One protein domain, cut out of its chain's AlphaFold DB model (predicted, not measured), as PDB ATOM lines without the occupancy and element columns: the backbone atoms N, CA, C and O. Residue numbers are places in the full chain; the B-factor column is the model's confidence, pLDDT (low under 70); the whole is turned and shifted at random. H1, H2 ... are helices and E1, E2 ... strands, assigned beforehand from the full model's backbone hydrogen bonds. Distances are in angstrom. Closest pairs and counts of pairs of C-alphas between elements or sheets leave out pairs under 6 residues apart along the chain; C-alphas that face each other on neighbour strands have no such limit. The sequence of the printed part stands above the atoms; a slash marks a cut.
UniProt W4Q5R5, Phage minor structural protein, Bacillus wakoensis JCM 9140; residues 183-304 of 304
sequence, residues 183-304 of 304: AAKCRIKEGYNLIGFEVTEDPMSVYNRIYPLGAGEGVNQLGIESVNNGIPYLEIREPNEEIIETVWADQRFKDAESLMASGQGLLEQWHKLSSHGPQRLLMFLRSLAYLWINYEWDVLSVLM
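AT A GLANCE: This is residues 183 to 304 of the 304 residues of the protein "Phage minor structural protein" of Bacillus wakoensis JCM 9140 (UniProt W4Q5R5). This elongated model has little regular structure: at one end a small pair of parallel strands, E1 and E2, has helix H1 packed on it, mainly on E1, and at the other end lie loops of residues 183 to 200 and 280 to 304. The 122 printed residues hold two strands and then one helix, in the order E1, E2, H1. The class is mixed, with only 30 residues in named elements. The whole is loose, with a radius of gyration of the C-alphas of 19.8 A and spans of 61 by 34 by 25 A.

HOW THE PARTS SIT: E1, residues 209 to 213, and E2, residues 245 to 249, are parallel neighbours at 19 degrees; N 213 and O 248 are 2.8 A apart, within hydrogen-bond range. Residues 209 to 210 of E1 also pair antiparallel with residues 234 to 235. The closest C-alphas of E1 and H1, residues 256 to 275, are those of Pro 212 and Gly 263, 5.9 A apart. In H1 every O i to N i+4 pair is within hydrogen-bond range.

IN THESE COORDINATES: E1 begins at C-alpha 209 (157.521, 126.759, 108.155). H1, 27.5 A long, ends at C-alpha 275 (169.516, 133.390, 112.247).

THE WHOLE: The C-alphas farthest apart, those of Val 219 and Leu 291, are 61.3 A apart. The printed part has no cut. The link from E1 to E2 is long, 31 residues. Residues 273 to 304 are among those under pLDDT 70.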
ATOM      1  N   ALA A 183     187.229 127.769 102.078       72.88
ATOM      2  CA  ALA A 183     188.421 128.374 102.657       72.88
ATOM      3  C   ALA A 183     188.482 129.878 102.345       72.88
ATOM      4  O   ALA A 183     188.797 130.290 101.225       72.88
ATOM      5  N   ALA A 184     188.246 130.703 103.364       64.81
ATOM      6  CA  ALA A 184     188.415 132.149 103.288       64.81
ATOM      7  C   ALA A 184     189.864 132.515 102.917       64.81
ATOM      8  O   ALA A 184     190.788 132.363 103.718       64.81
ATOM      9  N   LYS A 185     190.069 133.017 101.693       70.12
ATOM     10  CA  LYS A 185     191.383 133.484 101.212       70.12
ATOM     11  C   LYS A 185     191.643 134.959 101.508       70.12
ATOM     12  O   LYS A 185     192.789 135.397 101.495       70.12
ATOM     13  N   CYS A 186     190.590 135.732 101.751       67.88
ATOM     14  CA  CYS A 186     190.666 137.156 102.028       67.88
ATOM     15  C   CYS A 186     189.641 137.546 103.097       67.88
ATOM     16  O   CYS A 186     188.671 136.834 103.345       67.88
ATOM     17  N   ARG A 187     189.886 138.686 103.746       75.19
ATOM     18  CA  ARG A 187     188.994 139.273 104.746       75.19
ATOM     19  C   ARG A 187     188.565 140.646 104.259       75.19
ATOM     20  O   ARG A 187     189.424 141.438 103.872       75.19
ATOM     21  N   ILE A 188     187.273 140.948 104.334       76.88
ATOM     22  CA  ILE A 188     186.765 142.318 104.207       76.88
ATOM     23  C   ILE A 188     186.663 142.909 105.618       76.88
ATOM     24  O   ILE A 188     186.116 142.277 106.521       76.88
ATOM     25  N   LYS A 189     187.258 144.082 105.843       77.81
ATOM     26  CA  LYS A 189     187.285 144.730 107.157       77.81
ATOM     27  C   LYS A 189     187.113 146.241 107.038       77.81
ATOM     28  O   LYS A 189     187.798 146.897 106.250       77.81
ATOM     29  N   GLU A 190     186.230 146.776 107.876       76.44
ATOM     30  CA  GLU A 190     186.037 148.214 108.055       76.44
ATOM     31  C   GLU A 190     187.349 148.913 108.440       76.44
ATOM     32  O   GLU A 190     188.135 148.398 109.239       76.44
ATOM     33  N   GLY A 191     187.614 150.065 107.820       80.19
ATOM     34  CA  GLY A 191     188.862 150.814 107.993       80.19
ATOM     35  C   GLY A 191     190.081 150.219 107.275       80.19
ATOM     36  O   GLY A 191     191.176 150.758 107.410       80.19
ATOM     37  N   TYR A 192     189.912 149.124 106.524       84.50
ATOM     38  CA  TYR A 192     190.955 148.536 105.678       84.50
ATOM     39  C   TYR A 192     190.507 148.537 104.213       84.50
ATOM     40  O   TYR A 192     190.700 149.521 103.509       84.50
ATOM     41  N   ASN A 193     189.901 147.446 103.744       80.62
ATOM     42  CA  ASN A 193     189.498 147.249 102.349       80.62
ATOM     43  C   ASN A 193     187.988 147.413 102.111       80.62
ATOM     44  O   ASN A 193     187.542 147.311 100.970       80.62
ATOM     45  N   LEU A 194     187.202 147.654 103.161       79.50
ATOM     46  CA  LEU A 194     185.780 147.961 103.040       79.50
ATOM     47  C   LEU A 194     185.590 149.462 102.780       79.50
ATOM     48  O   LEU A 194     185.854 150.278 103.659       79.50
ATOM     49  N   ILE A 195     185.125 149.812 101.578       80.38
ATOM     50  CA  ILE A 195     184.805 151.200 101.191       80.38
ATOM     51  C   ILE A 195     183.387 151.581 101.644       80.38
ATOM     52  O   ILE A 195     183.138 152.711 102.047       80.38
ATOM     53  N   GLY A 196     182.462 150.626 101.593       69.69
ATOM     54  CA  GLY A 196     181.079 150.781 102.021       69.69
ATOM     55  C   GLY A 196     180.320 149.472 101.837       69.69
ATOM     56  O   GLY A 196     180.769 148.588 101.107       69.69
ATOM     57  N   PHE A 197     179.186 149.344 102.515       76.81
ATOM     58  CA  PHE A 197     178.259 148.232 102.353       76.81
ATOM     59  C   PHE A 197     176.833 148.734 102.569       76.81
ATOM     60  O   PHE A 197     176.604 149.697 103.299       76.81
ATOM     61  N   GLU A 198     175.890 148.080 101.910       65.31
ATOM     62  CA  GLU A 198     174.462 148.269 102.116       65.31
ATOM     63  C   GLU A 198     173.919 146.946 102.655       65.31
ATOM     64  O   GLU A 198     174.234 145.883 102.113       65.31
ATOM     65  N   VAL A 199     173.165 147.007 103.753       64.75
ATOM     66  CA  VAL A 199     172.457 145.849 104.312       64.75
ATOM     67  C   VAL A 199     170.975 146.128 104.199       64.75
ATOM     68  O   VAL A 199     170.487 147.127 104.722       64.75
ATOM     69  N   THR A 200     170.273 145.223 103.531       56.62
ATOM     70  CA  THR A 200     168.816 145.210 103.509       56.62
ATOM     71  C   THR A 200     168.348 144.098 104.434       56.62
ATOM     72  O   THR A 200     168.592 142.926 104.159       56.62
ATOM     73  N   GLU A 201     167.685 144.466 105.526       58.69
ATOM     74  CA  GLU A 201     167.000 143.523 106.409       58.69
ATOM     75  C   GLU A 201     165.528 143.462 106.000       58.69
ATOM     76  O   GLU A 201     164.789 144.433 106.166       58.69
ATOM     77  N   ASP A 202     165.112 142.334 105.424       60.72
ATOM     78  CA  ASP A 202     163.709 142.070 105.106       60.72
ATOM     79  C   ASP A 202     163.169 140.969 106.037       60.72
ATOM     80  O   ASP A 202     163.405 139.782 105.777       60.72
ATOM     81  N   PRO A 203     162.444 141.328 107.114       56.47
ATOM     82  CA  PRO A 203     161.919 140.366 108.085       56.47
ATOM     83  C   PRO A 203     160.838 139.447 107.499       56.47
ATOM     84  O   PRO A 203     160.502 138.443 108.116       56.47
ATOM     85  N   MET A 204     160.307 139.758 106.311       56.06
ATOM     86  CA  MET A 204     159.295 138.947 105.628       56.06
ATOM     87  C   MET A 204     159.904 137.949 104.631       56.06
ATOM     88  O   MET A 204     159.179 137.148 104.043       56.06
ATOM     89  N   SER A 205     161.224 137.989 104.414       57.19
ATOM     90  CA  SER A 205     161.895 137.225 103.352       57.19
ATOM     91  C   SER A 205     162.299 135.793 103.729       57.19
ATOM     92  O   SER A 205     162.813 135.065 102.875       57.19
ATOM     93  N   VAL A 206     162.066 135.362 104.975       70.50
ATOM     94  CA  VAL A 206     162.461 134.029 105.451       70.50
ATOM     95  C   VAL A 206     161.275 133.292 106.066       70.50
ATOM     96  O   VAL A 206     160.687 133.735 107.047       70.50
ATOM     97  N   TYR A 207     160.947 132.137 105.489       83.56
ATOM     98  CA  TYR A 207     159.920 131.236 106.002       83.56
ATOM     99  C   TYR A 207     160.494 130.362 107.118       83.56
ATOM    100  O   TYR A 207     161.557 129.762 106.948       83.56
ATOM    101  N   ASN A 208     159.775 130.248 108.231       88.62
ATOM    102  CA  ASN A 208     160.113 129.345 109.338       88.62
ATOM    103  C   ASN A 208     159.268 128.064 109.341       88.62
ATOM    104  O   ASN A 208     159.533 127.152 110.126       88.62
ATOM    105  N   ARG A 209     158.301 127.965 108.420       92.25
ATOM    106  CA  ARG A 209     157.521 126.759 108.155       92.25
ATOM    107  C   ARG A 209     157.403 126.497 106.656       92.25
ATOM    108  O   ARG A 209     157.119 127.400 105.870       92.25
ATOM    109  N   ILE A 210     157.571 125.243 106.260       93.50
ATOM    110  CA  ILE A 210     157.418 124.795 104.874       93.50
ATOM    111  C   ILE A 210     156.454 123.612 104.808       93.50
ATOM    112  O   ILE A 210     156.536 122.710 105.640       93.50
ATOM    113  N   TYR A 211     155.574 123.602 103.807       95.19
ATOM    114  CA  TYR A 211     154.750 122.448 103.427       95.19
ATOM    115  C   TYR A 211     155.328 121.836 102.142       95.19
ATOM    116  O   TYR A 211     155.108 122.389 101.055       95.19
ATOM    117  N   PRO A 212     156.117 120.749 102.234       94.69
ATOM    118  CA  PRO A 212     156.682 120.084 101.068       94.69
ATOM    119  C   PRO A 212     155.614 119.273 100.337       94.69
ATOM    120  O   PRO A 212     154.951 118.430 100.940       94.69
ATOM    121  N   LEU A 213     155.488 119.487  99.031       95.00
ATOM    122  CA  LEU A 213     154.575 118.746  98.168       95.00
ATOM    123  C   LEU A 213     155.340 118.144  96.986       95.00
ATOM    124  O   LEU A 213     155.996 118.851  96.227       95.00
ATOM    125  N   GLY A 214     155.253 116.831  96.818       91.38
ATOM    126  CA  GLY A 214     155.888 116.081  95.742       91.38
ATOM    127  C   GLY A 214     154.968 115.850  94.542       91.38
ATOM    128  O   GLY A 214     154.076 116.648  94.244       91.38
ATOM    129  N   ALA A 215     155.202 114.738  93.843       89.12
ATOM    130  CA  ALA A 215     154.434 114.316  92.678       89.12
ATOM    131  C   ALA A 215     152.939 114.114  92.986       89.12
ATOM    132  O   ALA A 215     152.578 113.549  94.017       89.12
ATOM    133  N   GLY A 216     152.079 114.501  92.045       88.19
ATOM    134  CA  GLY A 216     150.627 114.313  92.107       88.19
ATOM    135  C   GLY A 216     149.855 115.630  92.164       88.19
ATOM    136  O   GLY A 216     150.435 116.716  92.158       88.19
ATOM    137  N   GLU A 217     148.526 115.523  92.205       81.38
ATOM    138  CA  GLU A 217     147.610 116.666  92.208       81.38
ATOM    139  C   GLU A 217     146.476 116.472  93.219       81.38
ATOM    140  O   GLU A 217     145.960 115.363  93.409       81.38
ATOM    141  N   GLY A 218     146.060 117.578  93.841       83.19
ATOM    142  CA  GLY A 218     144.959 117.603  94.799       83.19
ATOM    143  C   GLY A 218     145.182 116.627  95.954       83.19
ATOM    144  O   GLY A 218     146.263 116.559  96.525       83.19
ATOM    145  N   VAL A 219     144.161 115.831  96.271       80.69
ATOM    146  CA  VAL A 219     144.213 114.845  97.368       80.69
ATOM    147  C   VAL A 219     145.210 113.703  97.140       80.69
ATOM    148  O   VAL A 219     145.535 112.993  98.083       80.69
ATOM    149  N   ASN A 220     145.683 113.514  95.903       85.25
ATOM    150  CA  ASN A 220     146.669 112.488  95.553       85.25
ATOM    151  C   ASN A 220     148.100 113.045  95.503       85.25
ATOM    152  O   ASN A 220     149.006 112.349  95.047       85.25
ATOM    153  N   GLN A 221     148.302 114.307  95.888       90.38
ATOM    154  CA  GLN A 221     149.626 114.909  95.911       90.38
ATOM    155  C   GLN A 221     150.455 114.326  97.057       90.38
ATOM    156  O   GLN A 221     149.984 114.215  98.187       90.38
ATOM    157  N   LEU A 222     151.691 113.931  96.754       93.06
ATOM    158  CA  LEU A 222     152.621 113.404  97.744       93.06
ATOM    159  C   LEU A 222     152.943 114.479  98.792       93.06
ATOM    160  O   LEU A 222     153.427 115.549  98.435       93.06
ATOM    161  N   GLY A 223     152.721 114.172 100.065       94.31
ATOM    162  CA  GLY A 223     153.160 114.980 101.204       94.31
ATOM    163  C   GLY A 223     154.159 114.230 102.088       94.31
ATOM    164  O   GLY A 223     154.678 113.175 101.710       94.31
ATOM    165  N   ILE A 224     154.435 114.782 103.268       96.56
ATOM    166  CA  ILE A 224     155.400 114.237 104.241       96.56
ATOM    167  C   ILE A 224     154.736 113.626 105.481       96.56
ATOM    168  O   ILE A 224     155.420 113.070 106.332       96.56
ATOM    169  N   GLU A 225     153.410 113.691 105.602       96.00
ATOM    170  CA  GLU A 225     152.645 113.268 106.781       96.00
ATOM    171  C   GLU A 225     152.940 111.814 107.167       96.00
ATOM    172  O   GLU A 225     153.026 111.482 108.349       96.00
ATOM    173  N   SER A 226     153.139 110.948 106.171       94.19
ATOM    174  CA  SER A 226     153.439 109.525 106.362       94.19
ATOM    175  C   SER A 226     154.808 109.261 106.995       94.19
ATOM    176  O   SER A 226     154.990 108.210 107.607       94.19
ATOM    177  N   VAL A 227     155.750 110.200 106.874       94.44
ATOM    178  CA  VAL A 227     157.133 110.095 107.376       94.44
ATOM    179  C   VAL A 227     157.459 111.132 108.459       94.44
ATOM    180  O   VAL A 227     158.545 111.100 109.028       94.44
ATOM    181  N   ASN A 228     156.507 112.010 108.790       95.62
ATOM    182  CA  ASN A 228     156.654 113.106 109.749       95.62
ATOM    183  C   ASN A 228     155.559 113.083 110.834       95.62
ATOM    184  O   ASN A 228     154.976 114.105 111.184       95.62
ATOM    185  N   ASN A 229     155.227 111.899 111.358       94.50
ATOM    186  CA  ASN A 229     154.267 111.721 112.464       94.50
ATOM    187  C   ASN A 229     152.871 112.338 112.220       94.50
ATOM    188  O   ASN A 229     152.233 112.828 113.150       94.50
ATOM    189  N   GLY A 230     152.392 112.337 110.975       93.62
ATOM    190  CA  GLY A 230     151.112 112.942 110.596       93.62
ATOM    191  C   GLY A 230     151.142 114.467 110.454       93.62
ATOM    192  O   GLY A 230     150.098 115.062 110.193       93.62
ATOM    193  N   ILE A 231     152.303 115.109 110.617       95.69
ATOM    194  CA  ILE A 231     152.464 116.561 110.501       95.69
ATOM    195  C   ILE A 231     152.807 116.915 109.041       95.69
ATOM    196  O   ILE A 231     153.807 116.421 108.515       95.69
ATOM    197  N   PRO A 232     152.028 117.789 108.376       95.31
ATOM    198  CA  PRO A 232     152.205 118.104 106.954       95.31
ATOM    199  C   PRO A 232     153.291 119.154 106.671       95.31
ATOM    200  O   PRO A 232     153.481 119.549 105.523       95.31
ATOM    201  N   TYR A 233     153.985 119.635 107.702       96.12
ATOM    202  CA  TYR A 233     154.976 120.701 107.592       96.12
ATOM    203  C   TYR A 233     156.258 120.396 108.360       96.12
ATOM    204  O   TYR A 233     156.273 119.621 109.316       96.12
ATOM    205  N   LEU A 234     157.325 121.076 107.953       95.38
ATOM    206  CA  LEU A 234     158.568 121.192 108.708       95.38
ATOM    207  C   LEU A 234     158.648 122.611 109.273       95.38
ATOM    208  O   LEU A 234     158.248 123.561 108.598       95.38
ATOM    209  N   GLU A 235     159.130 122.752 110.507       93.31
ATOM    210  CA  GLU A 235     159.222 124.035 111.213       93.31
ATOM    211  C   GLU A 235     160.559 124.163 111.949       93.31
ATOM    212  O   GLU A 235     160.988 123.233 112.633       93.31
ATOM    213  N   ILE A 236     161.190 125.332 111.826       90.75
ATOM    214  CA  ILE A 236     162.346 125.746 112.628       90.75
ATOM    215  C   ILE A 236     162.054 127.160 113.122       90.75
ATOM    216  O   ILE A 236     162.164 128.114 112.354       90.75
ATOM    217  N   ARG A 237     161.621 127.271 114.380       86.69
ATOM    218  CA  ARG A 237     161.094 128.507 114.964       86.69
ATOM    219  C   ARG A 237     161.322 128.547 116.475       86.69
ATOM    220  O   ARG A 237     161.165 127.526 117.146       86.69
ATOM    221  N   GLU A 238     161.618 129.726 117.013       83.56
ATOM    222  CA  GLU A 238     161.658 129.965 118.461       83.56
ATOM    223  C   GLU A 238     160.241 130.170 119.046       83.56
ATOM    224  O   GLU A 238     159.344 130.656 118.354       83.56
ATOM    225  N   PRO A 239     159.986 129.878 120.338       80.94
ATOM    226  CA  PRO A 239     158.631 129.891 120.911       80.94
ATOM    227  C   PRO A 239     157.821 131.190 120.735       80.94
ATOM    228  O   PRO A 239     156.593 131.145 120.758       80.94
ATOM    229  N   ASN A 240     158.495 132.333 120.568       81.69
ATOM    230  CA  ASN A 240     157.879 133.661 120.471       81.69
ATOM    231  C   ASN A 240     157.886 134.255 119.051       81.69
ATOM    232  O   ASN A 240     157.467 135.398 118.877       81.69
ATOM    233  N   GLU A 241     158.377 133.528 118.048       81.69
ATOM    234  CA  GLU A 241     158.380 134.005 116.662       81.69
ATOM    235  C   GLU A 241     157.008 133.806 116.008       81.69
ATOM    236  O   GLU A 241     156.316 132.817 116.257       81.69
ATOM    237  N   GLU A 242     156.595 134.734 115.148       84.06
ATOM    238  CA  GLU A 242     155.387 134.570 114.334       84.06
ATOM    239  C   GLU A 242     155.608 133.492 113.261       84.06
ATOM    240  O   GLU A 242     156.720 133.319 112.769       84.06
ATOM    241  N   ILE A 243     154.569 132.730 112.906       88.06
ATOM    242  CA  ILE A 243     154.673 131.708 111.855       88.06
ATOM    243  C   ILE A 243     154.624 132.400 110.491       88.06
ATOM    244  O   ILE A 243     153.630 133.042 110.157       88.06
ATOM    245  N   ILE A 244     155.670 132.213 109.689       86.25
ATOM    246  CA  ILE A 244     155.765 132.674 108.303       86.25
ATOM    247  C   ILE A 244     155.937 131.429 107.436       86.25
ATOM    248  O   ILE A 244     157.000 130.802 107.417       86.25
ATOM    249  N   GLU A 245     154.867 131.037 106.746       89.62
ATOM    250  CA  GLU A 245     154.789 129.751 106.055       89.62
ATOM    251  C   GLU A 245     154.842 129.857 104.527       89.62
ATOM    252  O   GLU A 245     154.442 130.859 103.932       89.62
ATOM    253  N   THR A 246     155.324 128.793 103.879       89.75
ATOM    254  CA  THR A 246     155.303 128.652 102.419       89.75
ATOM    255  C   THR A 246     155.026 127.221 101.977       89.75
ATOM    256  O   THR A 246     155.297 126.258 102.695       89.75
ATOM    257  N   VAL A 247     154.519 127.081 100.755       91.19
ATOM    258  CA  VAL A 247     154.345 125.790 100.088       91.19
ATOM    259  C   VAL A 247     155.488 125.601  99.100       91.19
ATOM    260  O   VAL A 247     155.690 126.420  98.204       91.19
ATOM    261  N   TRP A 248     156.213 124.493  99.229       91.06
ATOM    262  CA  TRP A 248     157.254 124.113  98.281       91.06
ATOM    263  C   TRP A 248     156.812 122.877  97.512       91.06
ATOM    264  O   TRP A 248     156.850 121.761  98.024       91.06
ATOM    265  N   ALA A 249     156.367 123.099  96.277       89.88
ATOM    266  CA  ALA A 249     155.930 122.038  95.388       89.88
ATOM    267  C   ALA A 249     157.038 121.660  94.397       89.88
ATOM    268  O   ALA A 249     157.471 122.483  93.588       89.88
ATOM    269  N   ASP A 250     157.457 120.399  94.422       85.38
ATOM    270  CA  ASP A 250     158.430 119.830  93.501       85.38
ATOM    271  C   ASP A 250     157.995 118.430  93.046       85.38
ATOM    272  O   ASP A 250     158.261 117.403  93.671       85.38
ATOM    273  N   GLN A 251     157.346 118.397  91.881       85.31
ATOM    274  CA  GLN A 251     156.769 117.201  91.255       85.31
ATOM    275  C   GLN A 251     157.804 116.111  90.911       85.31
ATOM    276  O   GLN A 251     157.438 115.018  90.475       85.31
ATOM    277  N   ARG A 252     159.107 116.387  91.071       81.69
ATOM    278  CA  ARG A 252     160.179 115.409  90.845       81.69
ATOM    279  C   ARG A 252     160.270 114.371  91.966       81.69
ATOM    280  O   ARG A 252     160.724 113.258  91.700       81.69
ATOM    281  N   PHE A 253     159.836 114.703  93.183       86.12
ATOM    282  CA  PHE A 253     159.854 113.774  94.313       86.12
ATOM    283  C   PHE A 253     158.703 112.779  94.222       86.12
ATOM    284  O   PHE A 253     157.543 113.167  94.112       86.12
ATOM    285  N   LYS A 254     159.032 111.487  94.281       88.31
ATOM    286  CA  LYS A 254     158.056 110.385  94.240       88.31
ATOM    287  C   LYS A 254     158.019 109.567  95.530       88.31
ATOM    288  O   LYS A 254     157.196 108.665  95.646       88.31
ATOM    289  N   ASP A 255     158.890 109.886  96.480       91.19
ATOM    290  CA  ASP A 255     158.986 109.266  97.793       91.19
ATOM    291  C   ASP A 255     159.006 110.343  98.889       91.19
ATOM    292  O   ASP A 255     159.606 111.410  98.734       91.19
ATOM    293  N   ALA A 256     158.295 110.072  99.986       91.56
ATOM    294  CA  ALA A 256     158.086 111.045 101.054       91.56
ATOM    295  C   ALA A 256     159.366 111.317 101.866       91.56
ATOM    296  O   ALA A 256     159.569 112.438 102.322       91.56
ATOM    297  N   GLU A 257     160.254 110.326 102.008       91.88
ATOM    298  CA  GLU A 257     161.513 110.471 102.753       91.88
ATOM    299  C   GLU A 257     162.464 111.467 102.079       91.88
ATOM    300  O   GLU A 257     162.942 112.395 102.735       91.88
ATOM    301  N   SER A 258     162.700 111.337 100.767       87.38
ATOM    302  CA  SER A 258     163.544 112.284 100.028       87.38
ATOM    303  C   SER A 258     162.918 113.675  99.978       87.38
ATOM    304  O   SER A 258     163.636 114.666 100.105       87.38
ATOM    305  N   LEU A 259     161.588 113.759  99.838       91.62
ATOM    306  CA  LEU A 259     160.861 115.029  99.883       91.62
ATOM    307  C   LEU A 259     161.061 115.731 101.234       91.62
ATOM    308  O   LEU A 259     161.399 116.914 101.266       91.62
ATOM    309  N   MET A 260     160.909 114.999 102.342       92.88
ATOM    310  CA  MET A 260     161.115 115.526 103.689       92.88
ATOM    311  C   MET A 260     162.567 115.959 103.902       92.88
ATOM    312  O   MET A 260     162.806 117.066 104.376       92.88
ATOM    313  N   ALA A 261     163.542 115.137 103.505       90.44
ATOM    314  CA  ALA A 261     164.960 115.454 103.658       90.44
ATOM    315  C   ALA A 261     165.373 116.705 102.860       90.44
ATOM    316  O   ALA A 261     166.101 117.558 103.372       90.44
ATOM    317  N   SER A 262     164.894 116.850 101.621       88.06
ATOM    318  CA  SER A 262     165.146 118.046 100.809       88.06
ATOM    319  C   SER A 262     164.417 119.279 101.347       88.06
ATOM    320  O   SER A 262     165.008 120.358 101.378       88.06
ATOM    321  N   GLY A 263     163.175 119.126 101.818       91.38
ATOM    322  CA  GLY A 263     162.422 120.204 102.463       91.38
ATOM    323  C   GLY A 263     163.096 120.695 103.745       91.38
ATOM    324  O   GLY A 263     163.216 121.901 103.948       91.38
ATOM    325  N   GLN A 264     163.616 119.774 104.559       92.25
ATOM    326  CA  GLN A 264     164.364 120.084 105.777       92.25
ATOM    327  C   GLN A 264     165.654 120.839 105.449       92.25
ATOM    328  O   GLN A 264     165.923 121.874 106.050       92.25
ATOM    329  N   GLY A 265     166.417 120.385 104.450       87.25
ATOM    330  CA  GLY A 265     167.631 121.083 104.016       87.25
ATOM    331  C   GLY A 265     167.359 122.499 103.495       87.25
ATOM    332  O   GLY A 265     168.136 123.416 103.762       87.25
ATOM    333  N   LEU A 266     166.238 122.703 102.794       85.19
ATOM    334  CA  LEU A 266     165.812 124.023 102.328       85.19
ATOM    335  C   LEU A 266     165.420 124.935 103.501       85.19
ATOM    336  O   LEU A 266     165.852 126.086 103.559       85.19
ATOM    337  N   LEU A 267     164.662 124.403 104.463       87.69
ATOM    338  CA  LEU A 267     164.261 125.132 105.663       87.69
ATOM    339  C   LEU A 267     165.462 125.487 106.548       87.69
ATOM    340  O   LEU A 267     165.554 126.608 107.028       87.69
ATOM    341  N   GLU A 268     166.428 124.584 106.712       86.75
ATOM    342  CA  GLU A 268     167.687 124.858 107.415       86.75
ATOM    343  C   GLU A 268     168.522 125.917 106.696       86.75
ATOM    344  O   GLU A 268     169.137 126.765 107.342       86.75
ATOM    345  N   GLN A 269     168.536 125.909 105.361       79.38
ATOM    346  CA  GLN A 269     169.210 126.937 104.575       79.38
ATOM    347  C   GLN A 269     168.573 128.314 104.797       79.38
ATOM    348  O   GLN A 269     169.300 129.296 104.962       79.38
ATOM    349  N   TRP A 270     167.241 128.387 104.823       79.62
ATOM    350  CA  TRP A 270     166.481 129.601 105.126       79.62
ATOM    351  C   TRP A 270     166.675 130.053 106.567       79.62
ATOM    352  O   TRP A 270     167.043 131.199 106.796       79.62
ATOM    353  N   HIS A 271     166.552 129.147 107.534       77.38
ATOM    354  CA  HIS A 271     166.797 129.451 108.937       77.38
ATOM    355  C   HIS A 271     168.238 129.915 109.167       77.38
ATOM    356  O   HIS A 271     168.492 130.847 109.922       77.38
ATOM    357  N   LYS A 272     169.220 129.327 108.477       71.31
ATOM    358  CA  LYS A 272     170.602 129.814 108.499       71.31
ATOM    359  C   LYS A 272     170.718 131.212 107.893       71.31
ATOM    360  O   LYS A 272     171.554 131.974 108.348       71.31
ATOM    361  N   LEU A 273     169.912 131.564 106.892       63.75
ATOM    362  CA  LEU A 273     169.863 132.922 106.341       63.75
ATOM    363  C   LEU A 273     169.233 133.929 107.328       63.75
ATOM    364  O   LEU A 273     169.762 135.031 107.423       63.75
ATOM    365  N   SER A 274     168.189 133.564 108.089       61.47
ATOM    366  CA  SER A 274     167.556 134.456 109.088       61.47
ATOM    367  C   SER A 274     168.321 134.562 110.407       61.47
ATOM    368  O   SER A 274     168.549 135.664 110.895       61.47
ATOM    369  N   SER A 275     168.750 133.436 110.986       50.94
ATOM    370  CA  SER A 275     169.516 133.390 112.247       50.94
ATOM    371  C   SER A 275     170.893 134.053 112.137       50.94
ATOM    372  O   SER A 275     171.492 134.423 113.142       50.94
ATOM    373  N   HIS A 276     171.389 134.217 110.908       45.19
ATOM    374  CA  HIS A 276     172.600 134.961 110.578       45.19
ATOM    375  C   HIS A 276     172.268 136.376 110.073       45.19
ATOM    376  O   HIS A 276     172.850 136.829 109.086       45.19
ATOM    377  N   GLY A 277     171.405 137.125 110.759       40.56
ATOM    378  CA  GLY A 277     171.618 138.573 110.815       40.56
ATOM    379  C   GLY A 277     172.876 138.819 111.660       40.56
ATOM    380  O   GLY A 277     172.900 138.336 112.791       40.56
ATOM    381  N   PRO A 278     173.965 139.471 111.201       36.06
ATOM    382  CA  PRO A 278     174.346 140.019 109.896       36.06
ATOM    383  C   PRO A 278     175.487 139.206 109.223       36.06
ATOM    384  O   PRO A 278     176.519 139.752 108.843       36.06
ATOM    385  N   GLN A 279     175.374 137.881 109.109       33.06
ATOM    386  CA  GLN A 279     176.467 137.010 108.634       33.06
ATOM    387  C   GLN A 279     176.238 136.368 107.255       33.06
ATOM    388  O   GLN A 279     177.170 135.803 106.681       33.06
ATOM    389  N   ARG A 280     175.059 136.538 106.648       33.50
ATOM    390  CA  ARG A 280     174.906 136.434 105.187       33.50
ATOM    391  C   ARG A 280     174.446 137.767 104.614       33.50
ATOM    392  O   ARG A 280     173.304 137.922 104.200       33.50
ATOM    393  N   LEU A 281     175.377 138.722 104.553       36.34
ATOM    394  CA  LEU A 281     175.230 139.848 103.640       36.34
ATOM    395  C   LEU A 281     175.025 139.291 102.228       36.34
ATOM    396  O   LEU A 281     175.932 138.675 101.661       36.34
ATOM    397  N   LEU A 282     173.890 139.605 101.612       33.25
ATOM    398  CA  LEU A 282     173.893 139.814 100.174       33.25
ATOM    399  C   LEU A 282     174.697 141.106  99.939       33.25
ATOM    400  O   LEU A 282     174.150 142.202  99.887       33.25
ATOM    401  N   MET A 283     176.029 140.997  99.904       32.75
ATOM    402  CA  MET A 283     176.900 142.113  99.542       32.75
ATOM    403  C   MET A 283     176.664 142.426  98.063       32.75
ATOM    404  O   MET A 283     177.348 141.895  97.191       32.75
ATOM    405  N   PHE A 284     175.725 143.318  97.758       29.14
ATOM    406  CA  PHE A 284     175.755 144.031  96.487       29.14
ATOM    407  C   PHE A 284     176.882 145.069  96.557       29.14
ATOM    408  O   PHE A 284     176.666 146.247  96.824       29.14
ATOM    409  N   LEU A 285     178.122 144.632  96.321       28.55
ATOM    410  CA  LEU A 285     179.241 145.545  96.098       28.55
ATOM    411  C   LEU A 285     179.048 146.236  94.742       28.55
ATOM    412  O   LEU A 285     179.553 145.789  93.714       28.55
ATOM    413  N   ARG A 286     178.325 147.358  94.716       26.05
ATOM    414  CA  ARG A 286     178.420 148.308  93.601       26.05
ATOM    415  C   ARG A 286     179.668 149.167  93.791       26.05
ATOM    416  O   ARG A 286     179.590 150.281  94.297       26.05
ATOM    417  N   SER A 287     180.834 148.669  93.376       27.06
ATOM    418  CA  SER A 287     182.031 149.513  93.291       27.06
ATOM    419  C   SER A 287     181.974 150.375  92.025       27.06
ATOM    420  O   SER A 287     182.220 149.900  90.916       27.06
ATOM    421  N   LEU A 288     181.671 151.661  92.183       27.14
ATOM    422  CA  LEU A 288     182.005 152.692  91.202       27.14
ATOM    423  C   LEU A 288     183.344 153.318  91.604       27.14
ATOM    424  O   LEU A 288     183.341 154.293  92.342       27.14
ATOM    425  N   ALA A 289     184.472 152.769  91.142       24.44
ATOM    426  CA  ALA A 289     185.711 153.530  90.936       24.44
ATOM    427  C   ALA A 289     186.815 152.675  90.299       24.44
ATOM    428  O   ALA A 289     187.152 151.590  90.764       24.44
ATOM    429  N   TYR A 290     187.391 153.239  89.241       31.38
ATOM    430  CA  TYR A 290     188.674 152.885  88.652       31.38
ATOM    431  C   TYR A 290     189.820 152.965  89.682       31.38
ATOM    432  O   TYR A 290     189.775 153.781  90.597       31.38
ATOM    433  N   LEU A 291     190.892 152.219  89.385       27.52
ATOM    434  CA  LEU A 291     192.237 152.204  89.987       27.52
ATOM    435  C   LEU A 291     192.489 151.233  91.163       27.52
ATOM    436  O   LEU A 291     192.213 151.521  92.316       27.52
ATOM    437  N   TRP A 292     193.209 150.159  90.795       29.56
ATOM    438  CA  TRP A 292     194.096 149.302  91.598       29.56
ATOM    439  C   TRP A 292     193.464 148.551  92.771       29.56
ATOM    440  O   TRP A 292     193.327 149.124  93.834       29.56
ATOM    441  N   ILE A 293     193.241 147.240  92.611       27.02
ATOM    442  CA  ILE A 293     193.567 146.196  93.604       27.02
ATOM    443  C   ILE A 293     193.479 144.823  92.912       27.02
ATOM    444  O   ILE A 293     192.497 144.495  92.251       27.02
ATOM    445  N   ASN A 294     194.571 144.068  93.021       30.58
ATOM    446  CA  ASN A 294     194.692 142.663  92.641       30.58
ATOM    447  C   ASN A 294     193.815 141.774  93.540       30.58
ATOM    448  O   ASN A 294     193.585 142.131  94.691       30.58
ATOM    449  N   TYR A 295     193.479 140.587  93.028       30.33
ATOM    450  CA  TYR A 295     192.882 139.409  93.679       30.33
ATOM    451  C   TYR A 295     191.407 139.099  93.385       30.33
ATOM    452  O   TYR A 295     190.530 139.955  93.349       30.33
ATOM    453  N   GLU A 296     191.203 137.807  93.116       32.72
ATOM    454  CA  GLU A 296     189.948 137.113  92.851       32.72
ATOM    455  C   GLU A 296     188.921 137.377  93.957       32.72
ATOM    456  O   GLU A 296     189.160 137.091  95.129       32.72
ATOM    457  N   TRP A 297     187.765 137.903  93.562       30.59
ATOM    458  CA  TRP A 297     186.622 138.098  94.443       30.59
ATOM    459  C   TRP A 297     185.704 136.880  94.356       30.59
ATOM    460  O   TRP A 297     184.873 136.800  93.457       30.59
ATOM    461  N   ASP A 298     185.883 135.949  95.290       33.22
ATOM    462  CA  ASP A 298     184.800 135.133  95.837       33.22
ATOM    463  C   ASP A 298     184.509 135.702  97.230       33.22
ATOM    464  O   ASP A 298     185.369 135.699  98.114       33.22
ATOM    465  N   VAL A 299     183.321 136.274  97.405       29.52
ATOM    466  CA  VAL A 299     182.916 136.922  98.654       29.52
ATOM    467  C   VAL A 299     182.341 135.866  99.585       29.52
ATOM    468  O   VAL A 299     181.191 135.492  99.418       29.52
ATOM    469  N   LEU A 300     183.114 135.422 100.578       30.94
ATOM    470  CA  LEU A 300     182.604 134.846 101.829       30.94
ATOM    471  C   LEU A 300     183.682 134.956 102.924       30.94
ATOM    472  O   LEU A 300     184.633 134.179 102.969       30.94
ATOM    473  N   SER A 301     183.547 135.969 103.786       26.39
ATOM    474  CA  SER A 301     183.756 135.914 105.249       26.39
ATOM    475  C   SER A 301     183.986 137.319 105.828       26.39
ATOM    476  O   SER A 301     185.008 137.971 105.602       26.39
ATOM    477  N   VAL A 302     183.035 137.777 106.643       25.78
ATOM    478  CA  VAL A 302     183.277 138.798 107.665       25.78
ATOM    479  C   VAL A 302     182.836 138.184 108.987       25.78
ATOM    480  O   VAL A 302     181.651 138.088 109.275       25.78
ATOM    481  N   LEU A 303     183.811 137.690 109.751       24.69
ATOM    482  CA  LEU A 303     183.659 137.416 111.178       24.69
ATOM    483  C   LEU A 303     183.913 138.723 111.939       24.69
ATOM    484  O   LEU A 303     185.053 139.212 111.951       24.69
ATOM    485  N   MET A 304     182.851 139.266 112.528       27.00
ATOM    486  CA  MET A 304     182.715 139.682 113.934       27.00
ATOM    487  C   MET A 304     181.272 140.110 114.174       27.00
ATOM    488  O   MET A 304     180.794 140.955 113.392       27.00
TER     489      MET A 304